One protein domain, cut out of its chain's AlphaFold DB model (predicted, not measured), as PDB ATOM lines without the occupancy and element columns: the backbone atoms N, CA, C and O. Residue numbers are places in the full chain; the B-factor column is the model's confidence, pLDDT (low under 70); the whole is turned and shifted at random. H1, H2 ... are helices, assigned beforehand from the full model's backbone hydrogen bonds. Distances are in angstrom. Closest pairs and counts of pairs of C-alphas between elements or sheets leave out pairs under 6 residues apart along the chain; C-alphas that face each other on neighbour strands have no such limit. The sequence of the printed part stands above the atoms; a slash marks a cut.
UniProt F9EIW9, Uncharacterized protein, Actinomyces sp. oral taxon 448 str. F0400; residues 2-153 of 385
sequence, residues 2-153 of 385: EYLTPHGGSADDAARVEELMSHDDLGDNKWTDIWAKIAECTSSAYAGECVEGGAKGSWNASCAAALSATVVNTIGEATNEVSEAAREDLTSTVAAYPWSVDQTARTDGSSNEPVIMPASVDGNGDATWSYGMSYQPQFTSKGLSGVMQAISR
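What this domain is: This is residues 2 to 153 of the 385 residues of an uncharacterized protein of Actinomyces sp. oral taxon 448 str. F0400 (UniProt F9EIW9). One long helix, H3, runs through the middle of a helical body: H1 crosses it on one side, H2 and H4 run side by side on another, and H6 crosses its last part, with H5 against H6's first turn. The long link after H5 runs out to Asn 124, far along the longest axis, and folds back to H6. The 152 printed residues hold six named helices, H1 to H6 along the chain, and no named strand; the class is all helix. The whole is compact, with a radius of gyration of the C-alphas of 14.9 A, and spans 50 by 33 by 24 A, only just elongated.

Where its parts are: Find C-alpha 59 at (103.316, 109.111, 108.372); from there H3, residues 59 to 78, runs 28.6 A to C-alpha 78 at (127.330, 94.435, 113.178). H2, residues 30 to 46, is 24.4 A long. Look for H1 at residues 11 to 21, H4 at 84 to 95, H5 at 98 to 106 and H6 at 141 to 152, ending at (135.215, 108.858, 110.429).

How they stand to each other: Begin at the hub, H3. It forms a helical hairpin with H2, at a shallow tilt of 32 degrees; the closest C-alphas, of Tyr 46 and Ala 61, are 4.9 A apart. With residues 72 to 78 alone H3 touches H6, about perpendicular at 79 degrees; Asn 73 and Gly 143 have the closest C-alphas, 3.8 A apart. With residues 66 to 74 alone it touches H1, closest at the C-alphas of Ala 14 and Thr 70, 5.8 A. H2 touches H4, closest at the C-alphas of Asp 33 and Ala 86, 4.5 A. H5 touches H6 at Thr 104 and Ser 141, their closest C-alphas, 5.8 A. Every O i to N i+4 pair is within hydrogen-bond range in H1, H2, H3, H4 and H6; in H5, 4 of 5.

The domain as a whole: The farthest C-alphas, of Asn 29 and Asn 124, are 50.9 A apart. The printed part has no cut; the links H2 to H3 and H5 to H6 are long. Look for pLDDT under 70 at residues 2 to 8, 53 to 54, 109 to 112 and 116 to 118.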
ATOM      1  N   GLU A   2     107.287 100.730 101.926       62.31
ATOM      2  CA  GLU A   2     106.506  99.474 101.915       62.31
ATOM      3  C   GLU A   2     107.009  98.459 102.967       62.31
ATOM      4  O   GLU A   2     106.204  97.829 103.647       62.31
ATOM      5  N   TYR A   3     108.324  98.434 103.223       60.31
ATOM      6  CA  TYR A   3     108.991  97.652 104.279       60.31
ATOM      7  C   TYR A   3     108.558  97.948 105.726       60.31
ATOM      8  O   TYR A   3     108.821  97.131 106.603       60.31
ATOM      9  N   LEU A   4     107.893  99.079 105.990       59.06
ATOM     10  CA  LEU A   4     107.390  99.484 107.315       59.06
ATOM     11  C   LEU A   4     105.855  99.598 107.338       59.06
ATOM     12  O   LEU A   4     105.266 100.228 108.212       59.06
ATOM     13  N   THR A   5     105.175  99.014 106.348       62.69
ATOM     14  CA  THR A   5     103.708  98.949 106.348       62.69
ATOM     15  C   THR A   5     103.214  97.758 107.179       62.69
ATOM     16  O   THR A   5     103.817  96.682 107.120       62.69
ATOM     17  N   PRO A   6     102.107  97.883 107.935       55.72
ATOM     18  CA  PRO A   6     101.168  99.009 107.962       55.72
ATOM     19  C   PRO A   6     101.367 100.038 109.096       55.72
ATOM     20  O   PRO A   6     100.664 101.046 109.075       55.72
ATOM     21  N   HIS A   7     102.247  99.819 110.080       64.12
ATOM     22  CA  HIS A   7     102.229 100.605 111.328       64.12
ATOM     23  C   HIS A   7     103.099 101.864 111.286       64.12
ATOM     24  O   HIS A   7     102.860 102.793 112.055       64.12
ATOM     25  N   GLY A   8     104.010 101.957 110.320       64.81
ATOM     26  CA  GLY A   8     104.749 103.175 110.024       64.81
ATOM     27  C   GLY A   8     105.920 103.448 110.958       64.81
ATOM     28  O   GLY A   8     106.215 104.618 111.221       64.81
ATOM     29  N   GLY A   9     106.569 102.383 111.443       70.62
ATOM     30  CA  GLY A   9     107.762 102.481 112.281       70.62
ATOM     31  C   GLY A   9     107.582 102.007 113.721       70.62
ATOM     32  O   GLY A   9     108.195 102.577 114.617       70.62
ATOM     33  N   SER A  10     106.728 101.008 113.964       80.12
ATOM     34  CA  SER A  10     106.675 100.343 115.274       80.12
ATOM     35  C   SER A  10     107.905  99.459 115.508       80.12
ATOM     36  O   SER A  10     108.623  99.120 114.563       80.12
ATOM     37  N   ALA A  11     108.103  98.999 116.746       78.56
ATOM     38  CA  ALA A  11     109.132  98.000 117.054       78.56
ATOM     39  C   ALA A  11     109.000  96.713 116.204       78.56
ATOM     40  O   ALA A  11     110.007  96.157 115.778       78.56
ATOM     41  N   ASP A  12     107.773  96.276 115.896       81.81
ATOM     42  CA  ASP A  12     107.529  95.113 115.026       81.81
ATOM     43  C   ASP A  12     107.941  95.380 113.568       81.81
ATOM     44  O   ASP A  12     108.457  94.491 112.888       81.81
ATOM     45  N   ASP A  13     107.713  96.601 113.069       82.56
ATOM     46  CA  ASP A  13     108.152  96.980 111.727       82.56
ATOM     47  C   ASP A  13     109.690  97.032 111.653       82.56
ATOM     48  O   ASP A  13     110.259  96.571 110.662       82.56
ATOM     49  N   ALA A  14     110.350  97.544 112.701       83.88
ATOM     50  CA  ALA A  14     111.808  97.546 112.824       83.88
ATOM     51  C   ALA A  14     112.364  96.113 112.846       83.88
ATOM     52  O   ALA A  14     113.197  95.778 112.010       83.88
ATOM     53  N   ALA A  15     111.815  95.230 113.687       86.00
ATOM     54  CA  ALA A  15     112.228  93.826 113.765       86.00
ATOM     55  C   ALA A  15     112.088  93.089 112.421       86.00
ATOM     56  O   ALA A  15     112.928  92.268 112.061       86.00
ATOM     57  N   ARG A  16     111.051  93.399 111.630       87.38
ATOM     58  CA  ARG A  16     110.901  92.840 110.278       87.38
ATOM     59  C   ARG A  16     111.984  93.340 109.323       87.38
ATOM     60  O   ARG A  16     112.433  92.587 108.464       87.38
ATOM     61  N   VAL A  17     112.368  94.612 109.415       89.94
ATOM     62  CA  VAL A  17     113.466  95.155 108.604       89.94
ATOM     63  C   VAL A  17     114.800  94.542 109.031       89.94
ATOM     64  O   VAL A  17     115.549  94.124 108.155       89.94
ATOM     65  N   GLU A  18     115.054  94.387 110.331       89.62
ATOM     66  CA  GLU A  18     116.229  93.676 110.860       89.62
ATOM     67  C   GLU A  18     116.291  92.228 110.350       89.62
ATOM     68  O   GLU A  18     117.330  91.784 109.860       89.62
ATOM     69  N   GLU A  19     115.168  91.499 110.383       91.44
ATOM     70  CA  GLU A  19     115.078  90.137 109.841       91.44
ATOM     71  C   GLU A  19     115.440  90.112 108.351       91.44
ATOM     72  O   GLU A  19     116.249  89.286 107.926       91.44
ATOM     73  N   LEU A  20     114.905  91.051 107.564       92.94
ATOM     74  CA  LEU A  20     115.260  91.167 106.152       92.94
ATOM     75  C   LEU A  20     116.751  91.446 105.975       92.94
ATOM     76  O   LEU A  20     117.370  90.773 105.159       92.94
ATOM     77  N   MET A  21     117.321  92.392 106.728       94.75
ATOM     78  CA  MET A  21     118.748  92.730 106.694       94.75
ATOM     79  C   MET A  21     119.636  91.530 107.032       94.75
ATOM     80  O   MET A  21     120.689  91.379 106.423       94.75
ATOM     81  N   SER A  22     119.190  90.639 107.921       93.12
ATOM     82  CA  SER A  22     119.942  89.451 108.354       93.12
ATOM     83  C   SER A  22     120.068  88.333 107.307       93.12
ATOM     84  O   SER A  22     120.705  87.311 107.565       93.12
ATOM     85  N   HIS A  23     119.458  88.486 106.127       93.31
ATOM     86  CA  HIS A  23     119.522  87.483 105.060       93.31
ATOM     87  C   HIS A  23     120.900  87.342 104.393       93.31
ATOM     88  O   HIS A  23     121.123  86.347 103.699       93.31
ATOM     89  N   ASP A  24     121.794  88.311 104.573       94.69
ATOM     90  CA  ASP A  24     123.177  88.273 104.093       94.69
ATOM     91  C   ASP A  24     124.080  89.029 105.085       94.69
ATOM     92  O   ASP A  24     123.589  89.815 105.902       94.69
ATOM     93  N   ASP A  25     125.386  88.779 105.030       94.88
ATOM     94  CA  ASP A  25     126.352  89.391 105.946       94.88
ATOM     95  C   ASP A  25     126.457  90.908 105.695       94.88
ATOM     96  O   ASP A  25     126.472  91.372 104.549       94.88
ATOM     97  N   LEU A  26     126.569  91.698 106.766       96.38
ATOM     98  CA  LEU A  26     126.788  93.148 106.692       96.38
ATOM     99  C   LEU A  26     128.292  93.462 106.690       96.38
ATOM    100  O   LEU A  26     129.055  92.859 107.442       96.38
ATOM    101  N   GLY A  27     128.723  94.389 105.834       94.25
ATOM    102  CA  GLY A  27     130.136  94.711 105.616       94.25
ATOM    103  C   GLY A  27     130.392  95.479 104.317       94.25
ATOM    104  O   GLY A  27     129.481  96.067 103.735       94.25
ATOM    105  N   ASP A  28     131.626  95.430 103.814       96.69
ATOM    106  CA  ASP A  28     131.985  95.942 102.484       96.69
ATOM    107  C   ASP A  28     131.398  95.055 101.368       96.69
ATOM    108  O   ASP A  28     132.046  94.159 100.816       96.69
ATOM    109  N   ASN A  29     130.105  95.238 101.096       96.62
ATOM    110  CA  ASN A  29     129.373  94.489 100.088       96.62
ATOM    111  C   ASN A  29     128.109  95.220  99.606       96.62
ATOM    112  O   ASN A  29     127.544  96.086 100.269       96.62
ATOM    113  N   LYS A  30     127.592  94.765  98.458       97.06
ATOM    114  CA  LYS A  30     126.384  95.324  97.829       97.06
ATOM    115  C   LYS A  30     125.124  95.216  98.680       97.06
ATOM    116  O   LYS A  30     124.165  95.937  98.423       97.06
ATOM    117  N   TRP A  31     125.071  94.257  99.599       97.31
ATOM    118  CA  TRP A  31     123.901  94.074 100.446       97.31
ATOM    119  C   TRP A  31     123.769  95.236 101.430       97.31
ATOM    120  O   TRP A  31     122.708  95.854 101.519       97.31
ATOM    121  N   THR A  32     124.879  95.604 102.066       97.88
ATOM    122  CA  THR A  32     124.987  96.773 102.945       97.88
ATOM    123  C   THR A  32     124.723  98.068 102.177       97.88
ATOM    124  O   THR A  32     123.924  98.885 102.637       97.88
ATOM    125  N   ASP A  33     125.277  98.211 100.965       98.06
ATOM    126  CA  ASP A  33     125.040  99.376 100.092       98.06
ATOM    127  C   ASP A  33     123.546  99.608  99.825       98.06
ATOM    128  O   ASP A  33     123.064 100.736  99.845       98.06
ATOM    129  N   ILE A  34     122.779  98.538  99.579       97.44
ATOM    130  CA  ILE A  34     121.342  98.643  99.302       97.44
ATOM    131  C   ILE A  34     120.594  99.199 100.516       97.44
ATOM    132  O   ILE A  34     119.725 100.058 100.354       97.44
ATOM    133  N   TRP A  35     120.908  98.721 101.721       97.44
ATOM    134  CA  TRP A  35     120.241  99.178 102.939       97.44
ATOM    135  C   TRP A  35     120.617 100.611 103.301       97.44
ATOM    136  O   TRP A  35     119.715 101.405 103.584       97.44
ATOM    137  N   ALA A  36     121.901 100.961 103.199       97.88
ATOM    138  CA  ALA A  36     122.368 102.335 103.349       97.88
ATOM    139  C   ALA A  36     121.653 103.263 102.352       97.88
ATOM    140  O   ALA A  36     121.053 104.262 102.755       97.88
ATOM    141  N   LYS A  37     121.570 102.865 101.073       97.56
ATOM    142  CA  LYS A  37     120.890 103.659 100.044       97.56
ATOM    143  C   LYS A  37     119.401 103.845 100.307       97.56
ATOM    144  O   LYS A  37     118.836 104.908 100.052       97.56
ATOM    145  N   ILE A  38     118.734 102.797 100.787       95.50
ATOM    146  CA  ILE A  38     117.316 102.846 101.153       95.50
ATOM    147  C   ILE A  38     117.092 103.846 102.293       95.50
ATOM    148  O   ILE A  38     116.142 104.631 102.215       95.50
ATOM    149  N   ALA A  39     117.949 103.835 103.319       95.25
ATOM    150  CA  ALA A  39     117.885 104.803 104.406       95.25
ATOM    151  C   ALA A  39     118.079 106.228 103.869       95.25
ATOM    152  O   ALA A  39     117.177 107.048 104.054       95.25
ATOM    153  N   GLU A  40     119.142 106.474 103.095       95.31
ATOM    154  CA  GLU A  40     119.459 107.777 102.489       95.31
ATOM    155  C   GLU A  40     118.290 108.330 101.677       95.31
ATOM    156  O   GLU A  40     117.798 109.426 101.940       95.31
ATOM    157  N   CYS A  41     117.763 107.549 100.734       91.62
ATOM    158  CA  CYS A  41     116.680 108.008  99.871       91.62
ATOM    159  C   CYS A  41     115.421 108.390 100.667       91.62
ATOM    160  O   CYS A  41     114.678 109.291 100.269       91.62
ATOM    161  N   THR A  42     115.149 107.706 101.785       90.31
ATOM    162  CA  THR A  42     113.996 108.028 102.637       90.31
ATOM    163  C   THR A  42     114.254 109.200 103.577       90.31
ATOM    164  O   THR A  42     113.368 110.047 103.715       90.31
ATOM    165  N   SER A  43     115.444 109.302 104.172       90.25
ATOM    166  CA  SER A  43     115.824 110.436 105.015       90.25
ATOM    167  C   SER A  43     115.864 111.722 104.194       90.25
ATOM    168  O   SER A  43     115.214 112.699 104.560       90.25
ATOM    169  N   SER A  44     116.487 111.704 103.015       87.12
ATOM    170  CA  SER A  44     116.552 112.849 102.098       87.12
ATOM    171  C   SER A  44     115.165 113.349 101.672       87.12
ATOM    172  O   SER A  44     114.965 114.545 101.455       87.12
ATOM    173  N   ALA A  45     114.175 112.457 101.583       86.19
ATOM    174  CA  ALA A  45     112.811 112.819 101.209       86.19
ATOM    175  C   ALA A  45     111.969 113.387 102.366       86.19
ATOM    176  O   ALA A  45     111.064 114.184 102.106       86.19
ATOM    177  N   TYR A  46     112.217 112.970 103.615       88.38
ATOM    178  CA  TYR A  46     111.271 113.199 104.719       88.38
ATOM    179  C   TYR A  46     111.874 113.718 106.035       88.38
ATOM    180  O   TYR A  46     111.116 114.200 106.875       88.38
ATOM    181  N   ALA A  47     113.195 113.673 106.233       84.75
ATOM    182  CA  ALA A  47     113.847 114.236 107.423       84.75
ATOM    183  C   ALA A  47     113.639 115.756 107.513       84.75
ATOM    184  O   ALA A  47     113.402 116.305 108.587       84.75
ATOM    185  N   GLY A  48     113.644 116.427 106.357       74.88
ATOM    186  CA  GLY A  48     113.334 117.846 106.210       74.88
ATOM    187  C   GLY A  48     111.835 118.158 106.197       74.88
ATOM    188  O   GLY A  48     111.411 119.079 105.513       74.88
ATOM    189  N   GLU A  49     110.978 117.391 106.859       80.62
ATOM    190  CA  GLU A  49     109.590 117.821 107.006       80.62
ATOM    191  C   GLU A  49     109.485 118.894 108.103       80.62
ATOM    192  O   GLU A  49     109.859 118.646 109.244       80.62
ATOM    193  N   CYS A  50     108.951 120.073 107.766       75.12
ATOM    194  CA  CYS A  50     108.732 121.148 108.735       75.12
ATOM    195  C   CYS A  50     107.363 120.999 109.398       75.12
ATOM    196  O   CYS A  50     106.339 121.051 108.709       75.12
ATOM    197  N   VAL A  51     107.329 120.880 110.725       73.06
ATOM    198  CA  VAL A  51     106.081 120.729 111.486       73.06
ATOM    199  C   VAL A  51     105.802 121.967 112.339       73.06
ATOM    200  O   VAL A  51     106.610 122.351 113.184       73.06
ATOM    201  N   GLU A  52     104.654 122.609 112.117       70.31
ATOM    202  CA  GLU A  52     104.248 123.836 112.817       70.31
ATOM    203  C   GLU A  52     103.334 123.550 114.020       70.31
ATOM    204  O   GLU A  52     102.555 122.593 114.022       70.31
ATOM    205  N   GLY A  53     103.398 124.412 115.043       63.66
ATOM    206  CA  GLY A  53     102.399 124.479 116.121       63.66
ATOM    207  C   GLY A  53     102.192 123.194 116.934       63.66
ATOM    208  O   GLY A  53     101.072 122.928 117.368       63.66
ATOM    209  N   GLY A  54     103.234 122.373 117.107       63.12
ATOM    210  CA  GLY A  54     103.148 121.116 117.859       63.12
ATOM    211  C   GLY A  54     102.378 119.995 117.148       63.12
ATOM    212  O   GLY A  54     101.992 119.015 117.788       63.12
ATOM    213  N   ALA A  55     102.126 120.123 115.839       70.44
ATOM    214  CA  ALA A  55     101.555 119.039 115.047       70.44
ATOM    215  C   ALA A  55     102.489 117.811 115.015       70.44
ATOM    216  O   ALA A  55     103.665 117.880 115.371       70.44
ATOM    217  N   LYS A  56     101.956 116.660 114.591       74.50
ATOM    218  CA  LYS A  56     102.778 115.486 114.274       74.50
ATOM    219  C   LYS A  56     103.221 115.567 112.817       74.50
ATOM    220  O   LYS A  56     102.420 115.971 111.973       74.50
ATOM    221  N   GLY A  57     104.452 115.145 112.533       79.00
ATOM    222  CA  GLY A  57     104.923 114.970 111.160       79.00
ATOM    223  C   GLY A  57     104.096 113.943 110.387       79.00
ATOM    224  O   GLY A  57     103.264 113.220 110.953       79.00
ATOM    225  N   SER A  58     104.316 113.859 109.082       86.38
ATOM    226  CA  SER A  58     103.628 112.903 108.230       86.38
ATOM    227  C   SER A  58     103.961 111.465 108.625       86.38
ATOM    228  O   SER A  58     105.022 111.154 109.172       86.38
ATOM    229  N   TRP A  59     103.055 110.550 108.279       86.25
ATOM    230  CA  TRP A  59     103.316 109.111 108.372       86.25
ATOM    231  C   TRP A  59     104.606 108.721 107.637       86.25
ATOM    232  O   TRP A  59     105.330 107.832 108.079       86.25
ATOM    233  N   ASN A  60     104.933 109.426 106.549       88.00
ATOM    234  CA  ASN A  60     106.148 109.160 105.806       88.00
ATOM    235  C   ASN A  60     107.417 109.550 106.583       88.00
ATOM    236  O   ASN A  60     108.374 108.783 106.590       88.00
ATOM    237  N   ALA A  61     107.417 110.692 107.274       88.06
ATOM    238  CA  ALA A  61     108.535 111.072 108.139       88.06
ATOM    239  C   ALA A  61     108.717 110.101 109.310       88.06
ATOM    240  O   ALA A  61     109.849 109.745 109.620       88.06
ATOM    241  N   SER A  62     107.619 109.601 109.891       88.62
ATOM    242  CA  SER A  62     107.671 108.528 110.897       88.62
ATOM    243  C   SER A  62     108.367 107.281 110.348       88.62
ATOM    244  O   SER A  62     109.319 106.782 110.942       88.62
ATOM    245  N   CYS A  63     107.955 106.815 109.166       88.56
ATOM    246  CA  CYS A  63     108.576 105.657 108.525       88.56
ATOM    247  C   CYS A  63     110.056 105.893 108.211       88.56
ATOM    248  O   CYS A  63     110.874 105.007 108.429       88.56
ATOM    249  N   ALA A  64     110.406 107.062 107.672       90.81
ATOM    250  CA  ALA A  64     111.786 107.387 107.325       90.81
ATOM    251  C   ALA A  64     112.686 107.397 108.567       90.81
ATOM    252  O   ALA A  64     113.760 106.803 108.542       90.81
ATOM    253  N   ALA A  65     112.217 107.990 109.670       91.50
ATOM    254  CA  ALA A  65     112.933 107.987 110.939       91.50
ATOM    255  C   ALA A  65     113.112 106.561 111.492       91.50
ATOM    256  O   ALA A  65     114.224 106.176 111.834       91.50
ATOM    257  N   ALA A  66     112.060 105.738 111.508       91.81
ATOM    258  CA  ALA A  66     112.158 104.354 111.982       91.81
ATOM    259  C   ALA A  66     113.097 103.490 111.122       91.81
ATOM    260  O   ALA A  66     113.896 102.709 111.639       91.81
ATOM    261  N   LEU A  67     113.030 103.651 109.797       92.81
ATOM    262  CA  LEU A  67     113.907 102.955 108.856       92.81
ATOM    263  C   LEU A  67     115.365 103.374 109.046       92.81
ATOM    264  O   LEU A  67     116.239 102.516 109.074       92.81
ATOM    265  N   SER A  68     115.609 104.675 109.217       94.38
ATOM    266  CA  SER A  68     116.947 105.217 109.466       94.38
ATOM    267  C   SER A  68     117.520 104.676 110.773       94.38
ATOM    268  O   SER A  68     118.653 104.211 110.777       94.38
ATOM    269  N   ALA A  69     116.728 104.660 111.853       94.12
ATOM    270  CA  ALA A  69     117.124 104.053 113.125       94.12
ATOM    271  C   ALA A  69     117.506 102.581 112.940       94.12
ATOM    272  O   ALA A  69     118.606 102.179 113.296       94.12
ATOM    273  N   THR A  70     116.629 101.804 112.301       94.06
ATOM    274  CA  THR A  70     116.844 100.367 112.101       94.06
ATOM    275  C   THR A  70     118.109 100.091 111.289       94.06
ATOM    276  O   THR A  70     118.932  99.276 111.694       94.06
ATOM    277  N   VAL A  71     118.296 100.785 110.162       96.19
ATOM    278  CA  VAL A  71     119.453 100.572 109.282       96.19
ATOM    279  C   VAL A  71     120.755 100.982 109.967       96.19
ATOM    280  O   VAL A  71     121.699 100.193 109.969       96.19
ATOM    281  N   VAL A  72     120.804 102.173 110.574       96.69
ATOM    282  CA  VAL A  72     122.001 102.671 111.275       96.69
ATOM    283  C   VAL A  72     122.360 101.753 112.438       96.69
ATOM    284  O   VAL A  72     123.514 101.341 112.546       96.69
ATOM    285  N   ASN A  73     121.376 101.372 113.259       95.38
ATOM    286  CA  ASN A  73     121.613 100.502 114.407       95.38
ATOM    287  C   ASN A  73     122.117  99.131 113.962       95.38
ATOM    288  O   ASN A  73     123.164  98.681 114.417       95.38
ATOM    289  N   THR A  74     121.430  98.498 113.012       95.88
ATOM    290  CA  THR A  74     121.782  97.147 112.562       95.88
ATOM    291  C   THR A  74     123.162  97.105 111.907       95.88
ATOM    292  O   THR A  74     123.937  96.195 112.188       95.88
ATOM    293  N   ILE A  75     123.493  98.083 111.051       97.31
ATOM    294  CA  ILE A  75     124.812  98.134 110.406       97.31
ATOM    295  C   ILE A  75     125.895  98.388 111.448       97.31
ATOM    296  O   ILE A  75     126.814  97.581 111.550       97.31
ATOM    297  N   GLY A  76     125.780  99.452 112.244       95.56
ATOM    298  CA  GLY A  76     126.840  99.831 113.178       95.56
ATOM    299  C   GLY A  76     127.051  98.839 114.317       95.56
ATOM    300  O   GLY A  76     128.175  98.656 114.778       95.56
ATOM    301  N   GLU A  77     126.006  98.124 114.744       94.56
ATOM    302  CA  GLU A  77     126.156  97.059 115.736       94.56
ATOM    303  C   GLU A  77     126.846  95.806 115.184       94.56
ATOM    304  O   GLU A  77     127.426  95.043 115.972       94.56
ATOM    305  N   ALA A  78     126.759  95.584 113.869       94.94
ATOM    306  CA  ALA A  78     127.330  94.435 113.178       94.94
ATOM    307  C   ALA A  78     128.762  94.692 112.692       94.94
ATOM    308  O   ALA A  78     129.607  93.801 112.786       94.94
ATOM    309  N   THR A  79     129.036  95.882 112.161       93.38
ATOM    310  CA  THR A  79     130.313  96.220 111.536       93.38
ATOM    311  C   THR A  79     130.546  97.728 111.517       93.38
ATOM    312  O   THR A  79     129.615  98.524 111.425       93.38
ATOM    313  N   ASN A  80     131.816  98.119 111.527       90.75
ATOM    314  CA  ASN A  80     132.225  99.456 111.118       90.75
ATOM    315  C   ASN A  80     132.914  99.436 109.740       90.75
ATOM    316  O   ASN A  80     133.167 100.495 109.187       90.75
ATOM    317  N   GLU A  81     133.218  98.279 109.149       93.00
ATOM    318  CA  GLU A  81     133.840  98.154 107.826       93.00
ATOM    319  C   GLU A  81     132.761  98.065 106.744       93.00
ATOM    320  O   GLU A  81     132.112  97.032 106.586       93.00
ATOM    321  N   VAL A  82     132.565  99.154 106.004       96.38
ATOM    322  CA  VAL A  82     131.572  99.266 104.927       96.38
ATOM    323  C   VAL A  82     132.222  99.823 103.664       96.38
ATOM    324  O   VAL A  82     133.311 100.402 103.720       96.38
ATOM    325  N   SER A  83     131.554  99.654 102.525       97.38
ATOM    326  CA  SER A  83     132.010 100.229 101.260       97.38
ATOM    327  C   SER A  83     131.969 101.764 101.299       97.38
ATOM    328  O   SER A  83     131.249 102.363 102.099       97.38
ATOM    329  N   GLU A  84     132.689 102.416 100.384       97.12
ATOM    330  CA  GLU A  84     132.608 103.871 100.178       97.12
ATOM    331  C   GLU A  84     131.166 104.333  99.903       97.12
ATOM    332  O   GLU A  84     130.703 105.289 100.515       97.12
ATOM    333  N   ALA A  85     130.416 103.600  99.073       97.31
ATOM    334  CA  ALA A  85     129.033 103.945  98.744       97.31
ATOM    335  C   ALA A  85     128.106 103.855  99.967       97.31
ATOM    336  O   ALA A  85     127.310 104.758 100.216       97.31
ATOM    337  N   ALA A  86     128.231 102.783 100.758       98.12
ATOM    338  CA  ALA A  86     127.472 102.645 101.995       98.12
ATOM    339  C   ALA A  86     127.844 103.738 103.005       98.12
ATOM    340  O   ALA A  86     126.958 104.264 103.675       98.12
ATOM    341  N   ARG A  87     129.132 104.095 103.101       97.56
ATOM    342  CA  ARG A  87     129.611 105.169 103.977       97.56
ATOM    343  C   ARG A  87     128.987 106.515 103.599       97.56
ATOM    344  O   ARG A  87     128.384 107.126 104.470       97.56
ATOM    345  N   GLU A  88     129.038 106.925 102.331       97.44
ATOM    346  CA  GLU A  88     128.447 108.187 101.842       97.44
ATOM    347  C   GLU A  88     126.924 108.266 102.079       97.44
ATOM    348  O   GLU A  88     126.381 109.299 102.497       97.44
ATOM    349  N   ASP A  89     126.207 107.164 101.829       98.19
ATOM    350  CA  ASP A  89     124.762 107.095 102.062       98.19
ATOM    351  C   ASP A  89     124.442 107.170 103.572       98.19
ATOM    352  O   ASP A  89     123.531 107.899 103.975       98.19
ATOM    353  N   LEU A  90     125.220 106.490 104.427       98.25
ATOM    354  CA  LEU A  90     125.089 106.572 105.888       98.25
ATOM    355  C   LEU A  90     125.427 107.970 106.417       98.25
ATOM    356  O   LEU A  90     124.685 108.472 107.263       98.25
ATOM    357  N   THR A  91     126.471 108.624 105.897       96.69
ATOM    358  CA  THR A  91     126.790 110.032 106.179       96.69
ATOM    359  C   THR A  91     125.563 110.901 105.942       96.69
ATOM    360  O   THR A  91     125.130 111.636 106.830       96.69
ATOM    361  N   SER A  92     124.949 110.770 104.764       95.12
ATOM    362  CA  SER A  92     123.771 111.546 104.374       95.12
ATOM    363  C   SER A  92     122.563 111.263 105.274       95.12
ATOM    364  O   SER A  92     121.856 112.190 105.677       95.12
ATOM    365  N   THR A  93     122.330 109.997 105.638       96.00
ATOM    366  CA  THR A  93     121.265 109.613 106.575       96.00
ATOM    367  C   THR A  93     121.482 110.193 107.968       96.00
ATOM    368  O   THR A  93     120.568 110.808 108.517       96.00
ATOM    369  N   VAL A  94     122.666 110.010 108.553       95.94
ATOM    370  CA  VAL A  94     122.970 110.456 109.920       95.94
ATOM    371  C   VAL A  94     122.961 111.984 109.998       95.94
ATOM    372  O   VAL A  94     122.332 112.552 110.894       95.94
ATOM    373  N   ALA A  95     123.556 112.668 109.015       92.38
ATOM    374  CA  ALA A  95     123.591 114.127 108.961       92.38
ATOM    375  C   ALA A  95     122.194 114.762 108.842       92.38
ATOM    376  O   ALA A  95     121.996 115.888 109.299       92.38
ATOM    377  N   ALA A  96     121.210 114.049 108.282       91.44
ATOM    378  CA  ALA A  96     119.830 114.520 108.181       91.44
ATOM    379  C   ALA A  96     119.087 114.564 109.534       91.44
ATOM    380  O   ALA A  96     118.060 115.241 109.642       91.44
ATOM    381  N   TYR A  97     119.600 113.883 110.567       91.69
ATOM    382  CA  TYR A  97     118.972 113.768 111.888       91.69
ATOM    383  C   TYR A  97     119.904 114.202 113.034       91.69
ATOM    384  O   TYR A  97     120.148 113.426 113.964       91.69
ATOM    385  N   PRO A  98     120.389 115.459 113.039       89.25
ATOM    386  CA  PRO A  98     121.406 115.913 113.989       89.25
ATOM    387  C   PRO A  98     120.964 115.814 115.453       89.25
ATOM    388  O   PRO A  98     121.779 115.556 116.331       89.25
ATOM    389  N   TRP A  99     119.666 115.964 115.738       90.06
ATOM    390  CA  TRP A  99     119.165 115.795 117.104       90.06
ATOM    391  C   TRP A  99     119.288 114.363 117.598       90.06
ATOM    392  O   TRP A  99     119.587 114.142 118.764       90.06
ATOM    393  N   SER A 100     119.075 113.390 116.719       92.38
ATOM    394  CA  SER A 100     119.175 111.980 117.098       92.38
ATOM    395  C   SER A 100     120.622 111.616 117.415       92.38
ATOM    396  O   SER A 100     120.864 110.838 118.332       92.38
ATOM    397  N   VAL A 101     121.577 112.231 116.711       92.81
ATOM    398  CA  VAL A 101     123.012 112.123 117.004       92.81
ATOM    399  C   VAL A 101     123.341 112.743 118.367       92.81
ATOM    400  O   VAL A 101     123.840 112.036 119.239       92.81
ATOM    401  N   ASP A 102     122.975 114.011 118.592       91.12
ATOM    402  CA  ASP A 102     123.175 114.724 119.873       91.12
ATOM    403  C   ASP A 102     122.522 114.001 121.066       91.12
ATOM    404  O   ASP A 102     123.085 113.918 122.158       91.12
ATOM    405  N   GLN A 103     121.322 113.452 120.871       91.25
ATOM    406  CA  GLN A 103     120.616 112.704 121.905       91.25
ATOM    407  C   GLN A 103     121.340 111.395 122.234       91.25
ATOM    408  O   GLN A 103     121.489 111.077 123.414       91.25
ATOM    409  N   THR A 104     121.802 110.664 121.216       91.94
ATOM    410  CA  THR A 104     122.480 109.367 121.385       91.94
ATOM    411  C   THR A 104     123.830 109.519 122.083       91.94
ATOM    412  O   THR A 104     124.185 108.699 122.926       91.94
ATOM    413  N   ALA A 105     124.546 110.617 121.813       90.25
ATOM    414  CA  ALA A 105     125.797 110.947 122.494       90.25
ATOM    415  C   ALA A 105     125.640 111.106 124.020       90.25
ATOM    416  O   ALA A 105     126.584 110.868 124.770       90.25
ATOM    417  N   ARG A 106     124.445 111.479 124.495       88.19
ATOM    418  CA  ARG A 106     124.140 111.648 125.927       88.19
ATOM    419  C   ARG A 106     123.455 110.434 126.539       88.19
ATOM    420  O   ARG A 106     123.715 110.062 127.682       88.19
ATOM    421  N   THR A 107     122.535 109.834 125.795       84.69
ATOM    422  CA  THR A 107     121.624 108.800 126.289       84.69
ATOM    423  C   THR A 107     121.313 107.806 125.185       84.69
ATOM    424  O   THR A 107     121.066 108.224 124.062       84.69
ATOM    425  N   ASP A 108     121.203 106.519 125.502       72.38
ATOM    426  CA  ASP A 108     120.751 105.540 124.510       72.38
ATOM    427  C   ASP A 108     119.325 105.804 124.020       72.38
ATOM    428  O   ASP A 108     118.439 106.178 124.798       72.38
ATOM    429  N   GLY A 109     119.089 105.513 122.738       61.44
ATOM    430  CA  GLY A 109     117.749 105.299 122.216       61.44
ATOM    431  C   GLY A 109     117.029 104.218 123.020       61.44
ATOM    432  O   GLY A 109     117.571 103.155 123.319       61.44
ATOM    433  N   SER A 110     115.787 104.506 123.401       60.56
ATOM    434  CA  SER A 110     115.003 103.609 124.265       60.56
ATOM    435  C   SER A 110     114.279 102.491 123.501       60.56
ATOM    436  O   SER A 110     113.818 101.522 124.107       60.56
ATOM    437  N   SER A 111     114.162 102.633 122.180       63.16
ATOM    438  CA  SER A 111     113.525 101.695 121.252       63.16
ATOM    439  C   SER A 111     113.903 102.055 119.809       63.16
ATOM    440  O   SER A 111     114.468 103.115 119.580       63.16
ATOM    441  N   ASN A 112     113.543 101.223 118.826       65.62
ATOM    442  CA  ASN A 112     113.626 101.582 117.399       65.62
ATOM    443  C   ASN A 112     112.432 102.448 116.923       65.62
ATOM    444  O   ASN A 112     112.302 102.726 115.730       65.62
ATOM    445  N   GLU A 113     111.530 102.850 117.826       74.38
ATOM    446  CA  GLU A 113     110.365 103.662 117.467       74.38
ATOM    447  C   GLU A 113     110.764 105.138 117.318       74.38
ATOM    448  O   GLU A 113     111.455 105.683 118.180       74.38
ATOM    449  N   PRO A 114     110.320 105.828 116.256       74.94
ATOM    450  CA  PRO A 114     110.683 107.214 116.028       74.94
ATOM    451  C   PRO A 114     109.992 108.125 117.047       74.94
ATOM    452  O   PRO A 114     108.821 107.940 117.392       74.94
ATOM    453  N   VAL A 115     110.689 109.171 117.482       80.31
ATOM    454  CA  VAL A 115     110.171 110.125 118.472       80.31
ATOM    455  C   VAL A 115     109.940 111.498 117.858       80.31
ATOM    456  O   VAL A 115     110.637 111.919 116.942       80.31
ATOM    457  N   ILE A 116     108.965 112.232 118.392       66.62
ATOM    458  CA  ILE A 116     108.798 113.669 118.134       66.62
ATOM    459  C   ILE A 116     109.369 114.399 119.352       66.62
ATOM    460  O   ILE A 116     108.631 114.938 120.173       66.62
ATOM    461  N   MET A 117     110.682 114.301 119.537       66.44
ATOM    462  CA  MET A 117     111.398 114.955 120.632       66.44
ATOM    463  C   MET A 117     112.559 115.766 120.050       66.44
ATOM    464  O   MET A 117     113.130 115.337 119.048       66.44
ATOM    465  N   PRO A 118     112.890 116.936 120.631       67.50
ATOM    466  CA  PRO A 118     112.284 117.577 121.802       67.50
ATOM    467  C   PRO A 118     111.019 118.385 121.463       67.50
ATOM    468  O   PRO A 118     110.776 118.727 120.305       67.50
ATOM    469  N   ALA A 119     110.236 118.739 122.492       71.44
ATOM    470  CA  ALA A 119     109.013 119.534 122.356       71.44
ATOM    471  C   ALA A 119     109.264 120.839 121.583       71.44
ATOM    472  O   ALA A 119     110.056 121.676 122.010       71.44
ATOM    473  N   SER A 120     108.562 121.009 120.459       73.25
ATOM    474  CA  SER A 120     108.713 122.147 119.542       73.25
ATOM    475  C   SER A 120     108.106 123.453 120.062       73.25
ATOM    476  O   SER A 120     108.334 124.510 119.471       73.25
ATOM    477  N   VAL A 121     107.346 123.386 121.159       74.00
ATOM    478  CA  VAL A 121     106.766 124.529 121.869       74.00
ATOM    479  C   VAL A 121     106.901 124.354 123.383       74.00
ATOM    480  O   VAL A 121     106.921 123.225 123.880       74.00
ATOM    481  N   ASP A 122     107.003 125.463 124.111       76.81
ATOM    482  CA  ASP A 122     107.069 125.491 125.570       76.81
ATOM    483  C   ASP A 122     105.671 125.405 126.224       76.81
ATOM    484  O   ASP A 122     104.643 125.249 125.557       76.81
ATOM    485  N   GLY A 123     105.612 125.512 127.557       72.62
ATOM    486  CA  GLY A 123     104.356 125.467 128.318       72.62
ATOM    487  C   GLY A 123     103.380 126.619 128.033       72.62
ATOM    488  O   GLY A 123     102.208 126.516 128.398       72.62
ATOM    489  N   ASN A 124     103.838 127.685 127.373       74.31
ATOM    490  CA  ASN A 124     103.035 128.833 126.953       74.31
ATOM    491  C   ASN A 124     102.620 128.748 125.474       74.31
ATOM    492  O   ASN A 124     101.832 129.575 125.012       74.31
ATOM    493  N   GLY A 125     103.102 127.736 124.744       72.69
ATOM    494  CA  GLY A 125     102.875 127.573 123.311       72.69
ATOM    495  C   GLY A 125     103.854 128.359 122.437       72.69
ATOM    496  O   GLY A 125     103.646 128.420 121.224       72.69
ATOM    497  N   ASP A 126     104.907 128.939 123.019       77.44
ATOM    498  CA  ASP A 126     105.957 129.626 122.275       77.44
ATOM    499  C   ASP A 126     106.940 128.614 121.682       77.44
ATOM    500  O   ASP A 126     107.259 127.595 122.290       77.44
ATOM    501  N   ALA A 127     107.426 128.889 120.472       78.00
ATOM    502  CA  ALA A 127     108.390 128.034 119.786       78.00
ATOM    503  C   ALA A 127     109.677 127.845 120.611       78.00
ATOM    504  O   ALA A 127     110.203 128.802 121.179       78.00
ATOM    505  N   THR A 128     110.216 126.628 120.616       80.88
ATOM    506  CA  THR A 128     111.519 126.302 121.219       80.88
ATOM    507  C   THR A 128     112.608 126.181 120.147       80.88
ATOM    508  O   THR A 128     112.359 126.280 118.938       80.88
ATOM    509  N   TRP A 129     113.844 125.907 120.569       81.38
ATOM    510  CA  TRP A 129     114.955 125.623 119.658       81.38
ATOM    511  C   TRP A 129     114.747 124.379 118.775       81.38
ATOM    512  O   TRP A 129     115.442 124.246 117.776       81.38
ATOM    513  N   SER A 130     113.786 123.497 119.068       81.81
ATOM    514  CA  SER A 130     113.428 122.368 118.192       81.81
ATOM    515  C   SER A 130     112.218 122.634 117.302       81.81
ATOM    516  O   SER A 130     111.747 121.740 116.595       81.81
ATOM    517  N   TYR A 131     111.698 123.865 117.288       78.88
ATOM    518  CA  TYR A 131     110.581 124.221 116.418       78.88
ATOM    519  C   TYR A 131     110.877 123.876 114.953       78.88
ATOM    520  O   TYR A 131     111.964 124.170 114.439       78.88
ATOM    521  N   GLY A 132     109.900 123.254 114.290       75.38
ATOM    522  CA  GLY A 132     110.002 122.778 112.914       75.38
ATOM    523  C   GLY A 132     110.523 121.349 112.764       75.38
ATOM    524  O   GLY A 132     110.384 120.806 111.677       75.38
ATOM    525  N   MET A 133     111.081 120.716 113.803       80.69
ATOM    526  CA  MET A 133     111.560 119.330 113.702       80.69
ATOM    527  C   MET A 133     110.399 118.334 113.591       80.69
ATOM    528  O   MET A 133     109.447 118.381 114.371       80.69
ATOM    529  N   SER A 134     110.503 117.416 112.630       84.38
ATOM    530  CA  SER A 134     109.628 116.243 112.506       84.38
ATOM    531  C   SER A 134     110.204 115.039 113.266       84.38
ATOM    532  O   SER A 134     111.130 115.185 114.067       84.38
ATOM    533  N   TYR A 135     109.651 113.850 113.017       88.25
ATOM    534  CA  TYR A 135     110.098 112.583 113.588       88.25
ATOM    535  C   TYR A 135     111.612 112.398 113.483       88.25
ATOM    536  O   TYR A 135     112.212 112.593 112.426       88.25
ATOM    537  N   GLN A 136     112.192 111.983 114.600       89.75
ATOM    538  CA  GLN A 136     113.607 111.727 114.785       89.75
ATOM    539  C   GLN A 136     113.834 110.224 115.011       89.75
ATOM    540  O   GLN A 136     113.061 109.610 115.761       89.75
ATOM    541  N   PRO A 137     114.844 109.606 114.368       91.31
ATOM    542  CA  PRO A 137     115.258 108.248 114.687       91.31
ATOM    543  C   PRO A 137     115.695 108.120 116.152       91.31
ATOM    544  O   PRO A 137     116.073 109.082 116.818       91.31
ATOM    545  N   GLN A 138     115.647 106.898 116.663       91.38
ATOM    546  CA  GLN A 138     116.239 106.538 117.945       91.38
ATOM    547  C   GLN A 138     117.432 105.627 117.664       91.38
ATOM    548  O   GLN A 138     117.264 104.436 117.397       91.38
ATOM    549  N   PHE A 139     118.634 106.198 117.666       93.12
ATOM    550  CA  PHE A 139     119.839 105.395 117.507       93.12
ATOM    551  C   PHE A 139     120.246 104.757 118.841       93.12
ATOM    552  O   PHE A 139     120.044 105.334 119.912       93.12
ATOM    553  N   THR A 140     120.818 103.558 118.785       92.38
ATOM    554  CA  THR A 140     121.527 102.959 119.923       92.38
ATOM    555  C   THR A 140     122.949 103.522 119.963       92.38
ATOM    556  O   THR A 140     123.504 103.849 118.910       92.38
ATOM    557  N   SER A 141     123.586 103.621 121.140       91.00
ATOM    558  CA  SER A 141     124.982 104.099 121.187       91.00
ATOM    559  C   SER A 141     125.908 103.193 120.395       91.00
ATOM    560  O   SER A 141     126.761 103.685 119.667       91.00
ATOM    561  N   LYS A 142     125.703 101.873 120.469       91.56
ATOM    562  CA  LYS A 142     126.499 100.899 119.713       91.56
ATOM    563  C   LYS A 142     126.284 101.023 118.198       91.56
ATOM    564  O   LYS A 142     127.242 100.994 117.434       91.56
ATOM    565  N   GLY A 143     125.040 101.202 117.768       94.38
ATOM    566  CA  GLY A 143     124.689 101.418 116.370       94.38
ATOM    567  C   GLY A 143     125.298 102.689 115.796       94.38
ATOM    568  O   GLY A 143     126.008 102.665 114.791       94.38
ATOM    569  N   LEU A 144     125.065 103.818 116.465       96.12
ATOM    570  CA  LEU A 144     125.594 105.093 116.002       96.12
ATOM    571  C   LEU A 144     127.122 105.143 116.080       96.12
ATOM    572  O   LEU A 144     127.735 105.655 115.151       96.12
ATOM    573  N   SER A 145     127.746 104.610 117.135       94.75
ATOM    574  CA  SER A 145     129.213 104.583 117.248       94.75
ATOM    575  C   SER A 145     129.849 103.766 116.131       94.75
ATOM    576  O   SER A 145     130.755 104.272 115.478       94.75
ATOM    577  N   GLY A 146     129.343 102.566 115.824       95.38
ATOM    578  CA  GLY A 146     129.865 101.746 114.726       95.38
ATOM    579  C   GLY A 146     129.744 102.421 113.354       95.38
ATOM    580  O   GLY A 146     130.699 102.425 112.574       95.38
ATOM    581  N   VAL A 147     128.610 103.076 113.074       97.31
ATOM    582  CA  VAL A 147     128.443 103.868 111.843       97.31
ATOM    583  C   VAL A 147     129.342 105.108 111.845       97.31
ATOM    584  O   VAL A 147     129.969 105.400 110.832       97.31
ATOM    585  N   MET A 148     129.477 105.822 112.963       94.62
ATOM    586  CA  MET A 148     130.354 106.994 113.043       94.62
ATOM    587  C   MET A 148     131.837 106.632 112.949       94.62
ATOM    588  O   MET A 148     132.601 107.380 112.349       94.62
ATOM    589  N   GLN A 149     132.242 105.470 113.457       92.94
ATOM    590  CA  GLN A 149     133.560 104.883 113.227       92.94
ATOM    591  C   GLN A 149     133.785 104.635 111.731       92.94
ATOM    592  O   GLN A 149     134.837 104.996 111.201       92.94
ATOM    593  N   ALA A 150     132.781 104.101 111.028       93.69
ATOM    594  CA  ALA A 150     132.823 103.919 109.580       93.69
ATOM    595  C   ALA A 150     132.985 105.242 108.820       93.69
ATOM    596  O   ALA A 150     133.912 105.378 108.021       93.69
ATOM    597  N   ILE A 151     132.123 106.214 109.122       93.38
ATOM    598  CA  ILE A 151     132.109 107.567 108.551       93.38
ATOM    599  C   ILE A 151     133.435 108.280 108.815       93.38
ATOM    600  O   ILE A 151     134.006 108.858 107.901       93.38
ATOM    601  N   SER A 152     133.979 108.172 110.031       88.38
ATOM    602  CA  SER A 152     135.215 108.858 110.429       88.38
ATOM    603  C   SER A 152     136.445 108.483 109.600       88.38
ATOM    604  O   SER A 152     137.432 109.214 109.621       88.38
ATOM    605  N   ARG A 153     136.405 107.356 108.873       86.25
ATOM    606  CA  ARG A 153     137.483 106.950 107.958       86.25
ATOM    607  C   ARG A 153     137.655 107.877 106.760       86.25
ATOM    608  O   ARG A 153     138.689 107.798 106.104       86.25
TER     609      ARG A 153